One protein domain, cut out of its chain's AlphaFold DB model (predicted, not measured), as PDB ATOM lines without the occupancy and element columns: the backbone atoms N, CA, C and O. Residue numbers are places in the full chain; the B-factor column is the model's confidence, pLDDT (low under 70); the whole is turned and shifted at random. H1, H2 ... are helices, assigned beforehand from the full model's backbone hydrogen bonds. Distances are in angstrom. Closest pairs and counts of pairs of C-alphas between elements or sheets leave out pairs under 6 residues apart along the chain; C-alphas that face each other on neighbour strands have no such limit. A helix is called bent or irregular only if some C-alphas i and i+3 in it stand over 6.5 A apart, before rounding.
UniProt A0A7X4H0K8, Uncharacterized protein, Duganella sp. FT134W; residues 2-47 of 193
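What this domain is: This is residues 2 to 47 of the 193 residues of an uncharacterized protein of Duganella sp. FT134W (UniProt A0A7X4H0K8). Two ten-residue helices, H1 and H4, run the same way and nearly parallel, with few contacts between them. From the end of H1 the chain passes through short H2 and folds back to short H3, which packs on H1; residues 29 to 35 then lead to the start of H4. The printed part has 46 residues with four named helices, H1, H2, H3 and H4 along the chain, and no named strand; its class is all helix. The whole is compact, with a radius of gyration of the C-alphas of 10.3 A, and only just elongated, spanning 30 by 20 by 14 A.

How they stand to each other: H1, residues 3 to 12, and H2, residues 17 to 20, are close but not clearly touching; their closest C-alphas, those of Gln 11 and Lys 19, are 7.1 A apart. H3, residues 25 to 28, touches H1, with 8 pairs of C-alphas within 8 A; the closest C-alphas, those of Ala 4 and Val 27, are 4.9 A apart. H2 and H3 are apart. H4, residues 36 to 45, is close to H1 but not clearly touching it, the closest C-alphas being those of Phe 5 and Val 39, 7.9 A apart. H1 and H4 run the same way at a shallow tilt of 7 degrees, 12.2 A centre to centre. H4 is apart from H2, and only just apart from H3, the closest C-alphas being 8.4 A apart. In H1 every pair of O i and N i+4 is within hydrogen-bond range, and in H4 5 of 6 are; H2 and H3 are too short for such a pair.

Where its parts are: H1 begins at C-alpha 3, at (7.819, -65.462, -78.178), and measures 14.0 A from first to last C-alpha. H2 measures 5.1 A from C-alpha 17 to C-alpha 20. H3 is neither bent nor irregular, but only just: C-alphas 25 and 28 are 6.0 A apart. H4 begins at C-alpha 36, at (18.478, -62.503, -85.390), and ends at C-alpha 45, at (17.277, -48.506, -89.038), a length of 14.5 A.

The domain as a whole: The two C-alphas farthest apart, those of Ser 17 and Glu 33, are 30.7 A apart, and the first and last printed C-alphas, those of Ser 2 and Leu 47, are 24.2 A apart. The printed part has no cut. The links from H1 to H2 and from H2 to H3 are tight, the link from H3 to H4 is short with 7 residues, and no link is long. The mean pLDDT of the printed part is 91.1, and no printed residue is under 70; the mean for H2 is 78.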
ATOM      1  N   SER A   2       9.299 -66.983 -82.597       91.94
ATOM      2  CA  SER A   2       9.437 -67.208 -81.166       91.94
ATOM      3  C   SER A   2       8.669 -66.152 -80.368       91.94
ATOM      4  O   SER A   2       8.372 -65.064 -80.863       91.94
ATOM      5  N   ALA A   3       8.395 -66.446 -79.095       92.56
ATOM      6  CA  ALA A   3       7.819 -65.462 -78.178       92.56
ATOM      7  C   ALA A   3       8.736 -64.235 -77.991       92.56
ATOM      8  O   ALA A   3       8.243 -63.124 -77.816       92.56
ATOM      9  N   ALA A   4      10.059 -64.430 -78.065       93.38
ATOM     10  CA  ALA A   4      11.039 -63.348 -78.013       93.38
ATOM     11  C   ALA A   4      10.899 -62.413 -79.222       93.38
ATOM     12  O   ALA A   4      10.856 -61.195 -79.063       93.38
ATOM     13  N   PHE A   5      10.732 -62.978 -80.423       94.56
ATOM     14  CA  PHE A   5      10.502 -62.203 -81.639       94.56
ATOM     15  C   PHE A   5       9.183 -61.423 -81.590       94.56
ATOM     16  O   PHE A   5       9.159 -60.238 -81.923       94.56
ATOM     17  N   ASP A   6       8.095 -62.050 -81.142       94.44
ATOM     18  CA  ASP A   6       6.794 -61.380 -81.025       94.44
ATOM     19  C   ASP A   6       6.850 -60.207 -80.031       94.44
ATOM     20  O   ASP A   6       6.329 -59.123 -80.312       94.44
ATOM     21  N   GLU A   7       7.541 -60.386 -78.902       94.38
ATOM     22  CA  GLU A   7       7.743 -59.331 -77.908       94.38
ATOM     23  C   GLU A   7       8.662 -58.213 -78.424       94.38
ATOM     24  O   GLU A   7       8.351 -57.034 -78.242       94.38
ATOM     25  N   PHE A   8       9.743 -58.552 -79.136       95.00
ATOM     26  CA  PHE A   8      10.575 -57.562 -79.821       95.00
ATOM     27  C   PHE A   8       9.736 -56.731 -80.797       95.00
ATOM     28  O   PHE A   8       9.780 -55.503 -80.757       95.00
ATOM     29  N   MET A   9       8.927 -57.375 -81.644       95.75
ATOM     30  CA  MET A   9       8.077 -56.680 -82.616       95.75
ATOM     31  C   MET A   9       7.015 -55.809 -81.942       95.75
ATOM     32  O   MET A   9       6.674 -54.747 -82.465       95.75
ATOM     33  N   ARG A  10       6.499 -56.227 -80.780       94.56
ATOM     34  CA  ARG A  10       5.588 -55.415 -79.967       94.56
ATOM     35  C   ARG A  10       6.280 -54.142 -79.480       94.56
ATOM     36  O   ARG A  10       5.744 -53.060 -79.702       94.56
ATOM     37  N   GLN A  11       7.467 -54.259 -78.879       92.50
ATOM     38  CA  GLN A  11       8.239 -53.105 -78.393       92.50
ATOM     39  C   GLN A  11       8.741 -52.211 -79.535       92.50
ATOM     40  O   GLN A  11       8.728 -50.989 -79.431       92.50
ATOM     41  N   GLN A  12       9.107 -52.795 -80.677       92.88
ATOM     42  CA  GLN A  12       9.539 -52.063 -81.868       92.88
ATOM     43  C   GLN A  12       8.457 -51.095 -82.368       92.88
ATOM     44  O   GLN A  12       8.779 -50.001 -82.822       92.88
ATOM     45  N   ARG A  13       7.181 -51.481 -82.244       92.38
ATOM     46  CA  ARG A  13       6.019 -50.690 -82.675       92.38
ATOM     47  C   ARG A  13       5.505 -49.704 -81.623       92.38
ATOM     48  O   ARG A  13       4.547 -48.988 -81.912       92.38
ATOM     49  N   MET A  14       6.088 -49.677 -80.423       90.81
ATOM     50  CA  MET A  14       5.729 -48.690 -79.403       90.81
ATOM     51  C   MET A  14       6.046 -47.271 -79.873       90.81
ATOM     52  O   MET A  14       6.937 -47.048 -80.693       90.81
ATOM     53  N   THR A  15       5.316 -46.294 -79.333       85.44
ATOM     54  CA  THR A  15       5.491 -44.872 -79.658       85.44
ATOM     55  C   THR A  15       5.397 -44.018 -78.396       85.44
ATOM     56  O   THR A  15       4.897 -44.466 -77.366       85.44
ATOM     57  N   GLY A  16       5.884 -42.778 -78.468       84.56
ATOM     58  CA  GLY A  16       5.843 -41.853 -77.336       84.56
ATOM     59  C   GLY A  16       6.683 -42.338 -76.153       84.56
ATOM     60  O   GLY A  16       7.773 -42.878 -76.342       84.56
ATOM     61  N   SER A  17       6.169 -42.146 -74.936       76.38
ATOM     62  CA  SER A  17       6.872 -42.499 -73.697       76.38
ATOM     63  C   SER A  17       7.216 -43.985 -73.599       76.38
ATOM     64  O   SER A  17       8.245 -44.321 -73.038       76.38
ATOM     65  N   GLU A  18       6.412 -44.871 -74.192       75.56
ATOM     66  CA  GLU A  18       6.664 -46.319 -74.149       75.56
ATOM     67  C   GLU A  18       7.917 -46.731 -74.940       75.56
ATOM     68  O   GLU A  18       8.568 -47.708 -74.592       75.56
ATOM     69  N   LYS A  19       8.279 -45.990 -75.999       83.75
ATOM     70  CA  LYS A  19       9.498 -46.257 -76.786       83.75
ATOM     71  C   LYS A  19      10.743 -45.631 -76.150       83.75
ATOM     72  O   LYS A  19      11.850 -46.084 -76.433       83.75
ATOM     73  N   ALA A  20      10.571 -44.604 -75.314       76.00
ATOM     74  CA  ALA A  20      11.676 -43.864 -74.707       76.00
ATOM     75  C   ALA A  20      12.533 -44.738 -73.774       76.00
ATOM     76  O   ALA A  20      13.742 -44.537 -73.706       76.00
ATOM     77  N   ASP A  21      11.930 -45.749 -73.144       76.12
ATOM     78  CA  ASP A  21      12.620 -46.708 -72.271       76.12
ATOM     79  C   ASP A  21      13.495 -47.718 -73.046       76.12
ATOM     80  O   ASP A  21      14.267 -48.473 -72.454       76.12
ATOM     81  N   GLY A  22      13.404 -47.729 -74.380       84.31
ATOM     82  CA  GLY A  22      14.138 -48.650 -75.238       84.31
ATOM     83  C   GLY A  22      13.595 -50.078 -75.188       84.31
ATOM     84  O   GLY A  22      12.427 -50.320 -74.885       84.31
ATOM     85  N   TYR A  23      14.443 -51.042 -75.549       89.62
ATOM     86  CA  TYR A  23      14.084 -52.457 -75.512       89.62
ATOM     87  C   TYR A  23      14.399 -53.064 -74.148       89.62
ATOM     88  O   TYR A  23      15.423 -52.757 -73.543       89.62
ATOM     89  N   SER A  24      13.572 -53.994 -73.674       88.12
ATOM     90  CA  SER A  24      13.968 -54.803 -72.521       88.12
ATOM     91  C   SER A  24      14.991 -55.867 -72.953       88.12
ATOM     92  O   SER A  24      14.794 -56.514 -73.982       88.12
ATOM     93  N   PRO A  25      16.066 -56.137 -72.184       85.44
ATOM     94  CA  PRO A  25      17.082 -57.125 -72.573       85.44
ATOM     95  C   PRO A  25      16.514 -58.522 -72.878       85.44
ATOM     96  O   PRO A  25      17.037 -59.255 -73.714       85.44
ATOM     97  N   ASN A  26      15.402 -58.874 -72.228       86.50
ATOM     98  CA  ASN A  26      14.746 -60.169 -72.371       86.50
ATOM     99  C   ASN A  26      14.175 -60.418 -73.775       86.50
ATOM    100  O   ASN A  26      14.004 -61.579 -74.132       86.50
ATOM    101  N   VAL A  27      13.903 -59.382 -74.581       90.50
ATOM    102  CA  VAL A  27      13.354 -59.578 -75.941       90.50
ATOM    103  C   VAL A  27      14.361 -60.188 -76.910       90.50
ATOM    104  O   VAL A  27      13.983 -60.688 -77.965       90.50
ATOM    105  N   PHE A  28      15.645 -60.156 -76.557       92.00
ATOM    106  CA  PHE A  28      16.715 -60.746 -77.354       92.00
ATOM    107  C   PHE A  28      17.060 -62.171 -76.900       92.00
ATOM    108  O   PHE A  28      17.689 -62.930 -77.639       92.00
ATOM    109  N   VAL A  29      16.623 -62.560 -75.697       89.31
ATOM    110  CA  VAL A  29      16.847 -63.895 -75.140       89.31
ATOM    111  C   VAL A  29      15.869 -64.875 -75.783       89.31
ATOM    112  O   VAL A  29      14.660 -64.774 -75.604       89.31
ATOM    113  N   GLY A  30      16.398 -65.859 -76.512       87.69
ATOM    114  CA  GLY A  30      15.588 -66.890 -77.170       87.69
ATOM    115  C   GLY A  30      15.187 -66.576 -78.613       87.69
ATOM    116  O   GLY A  30      14.406 -67.337 -79.182       87.69
ATOM    117  N   LEU A  31      15.735 -65.511 -79.213       93.69
ATOM    118  CA  LEU A  31      15.680 -65.319 -80.664       93.69
ATOM    119  C   LEU A  31      16.397 -66.470 -81.377       93.69
ATOM    120  O   LEU A  31      17.520 -66.828 -81.008       93.69
ATOM    121  N   SER A  32      15.764 -67.024 -82.411       93.69
ATOM    122  CA  SER A  32      16.397 -68.042 -83.254       93.69
ATOM    123  C   SER A  32      17.455 -67.434 -84.184       93.69
ATOM    124  O   SER A  32      17.474 -66.224 -84.429       93.69
ATOM    125  N   GLU A  33      18.332 -68.271 -84.745       92.44
ATOM    126  CA  GLU A  33      19.343 -67.821 -85.715       92.44
ATOM    127  C   GLU A  33      18.718 -67.242 -86.993       92.44
ATOM    128  O   GLU A  33      19.296 -66.360 -87.618       92.44
ATOM    129  N   GLU A  34      17.513 -67.676 -87.368       95.06
ATOM    130  CA  GLU A  34      16.764 -67.107 -88.493       95.06
ATOM    131  C   GLU A  34      16.122 -65.750 -88.154       95.06
ATOM    132  O   GLU A  34      15.896 -64.927 -89.043       95.06
ATOM    133  N   GLU A  35      15.831 -65.496 -86.877       95.94
ATOM    134  CA  GLU A  35      15.195 -64.263 -86.396       95.94
ATOM    135  C   GLU A  35      16.206 -63.142 -86.155       95.94
ATOM    136  O   GLU A  35      15.914 -61.976 -86.444       95.94
ATOM    137  N   LYS A  36      17.411 -63.476 -85.674       94.94
ATOM    138  CA  LYS A  36      18.478 -62.503 -85.390       94.94
ATOM    139  C   LYS A  36      18.786 -61.569 -86.573       94.94
ATOM    140  O   LYS A  36      18.826 -60.362 -86.339       94.94
ATOM    141  N   PRO A  37      18.927 -62.029 -87.834       96.00
ATOM    142  CA  PRO A  37      19.146 -61.135 -88.973       96.00
ATOM    143  C   PRO A  37      17.988 -60.159 -89.215       96.00
ATOM    144  O   PRO A  37      18.215 -59.009 -89.596       96.00
ATOM    145  N   ILE A  38      16.744 -60.591 -88.976       96.94
ATOM    146  CA  ILE A  38      15.553 -59.743 -89.130       96.94
ATOM    147  C   ILE A  38      15.574 -58.648 -88.065       96.94
ATOM    148  O   ILE A  38      15.462 -57.467 -88.398       96.94
ATOM    149  N   VAL A  39      15.774 -59.031 -86.802       96.88
ATOM    150  CA  VAL A  39      15.882 -58.104 -85.668       96.88
ATOM    151  C   VAL A  39      17.032 -57.123 -85.882       96.88
ATOM    152  O   VAL A  39      16.824 -55.916 -85.779       96.88
ATOM    153  N   LEU A  40      18.210 -57.610 -86.280       97.06
ATOM    154  CA  LEU A  40      19.361 -56.767 -86.594       97.06
ATOM    155  C   LEU A  40      19.013 -55.737 -87.673       97.06
ATOM    156  O   LEU A  40      19.266 -54.553 -87.487       97.06
ATOM    157  N   SER A  41      18.369 -56.150 -88.768       97.50
ATOM    158  CA  SER A  41      17.986 -55.227 -89.846       97.50
ATOM    159  C   SER A  41      17.056 -54.098 -89.383       97.50
ATOM    160  O   SER A  41      17.109 -52.995 -89.931       97.50
ATOM    161  N   LEU A  42      16.218 -54.360 -88.375       97.19
ATOM    162  CA  LEU A  42      15.336 -53.367 -87.770       97.19
ATOM    163  C   LEU A  42      16.124 -52.444 -86.840       97.19
ATOM    164  O   LEU A  42      16.014 -51.228 -86.978       97.19
ATOM    165  N   LEU A  43      16.989 -52.999 -85.989       96.50
ATOM    166  CA  LEU A  43      17.875 -52.216 -85.126       96.50
ATOM    167  C   LEU A  43      18.768 -51.270 -85.942       96.50
ATOM    168  O   LEU A  43      18.885 -50.103 -85.589       96.50
ATOM    169  N   LEU A  44      19.320 -51.706 -87.077       96.75
ATOM    170  CA  LEU A  44      20.156 -50.855 -87.938       96.75
ATOM    171  C   LEU A  44      19.427 -49.602 -88.457       96.75
ATOM    172  O   LEU A  44      20.061 -48.576 -88.697       96.75
ATOM    173  N   ARG A  45      18.098 -49.660 -88.622       95.19
ATOM    174  CA  ARG A  45      17.277 -48.506 -89.038       95.19
ATOM    175  C   ARG A  45      17.000 -47.534 -87.895       95.19
ATOM    176  O   ARG A  45      16.657 -46.387 -88.156       95.19
ATOM    177  N   GLU A  46      17.142 -48.001 -86.661       94.06
ATOM    178  CA  GLU A  46      16.936 -47.233 -85.431       94.06
ATOM    179  C   GLU A  46      18.252 -46.681 -84.862       94.06
ATOM    180  O   GLU A  46      18.270 -46.137 -83.761       94.06
ATOM    181  N   LEU A  47      19.367 -46.799 -85.589       94.62
ATOM    182  CA  LEU A  47      20.618 -46.177 -85.168       94.62
ATOM    183  C   LEU A  47      20.502 -44.636 -85.166       94.62
ATOM    184  O   LEU A  47      19.946 -44.067 -86.113       94.62
TER     185      LEU A  47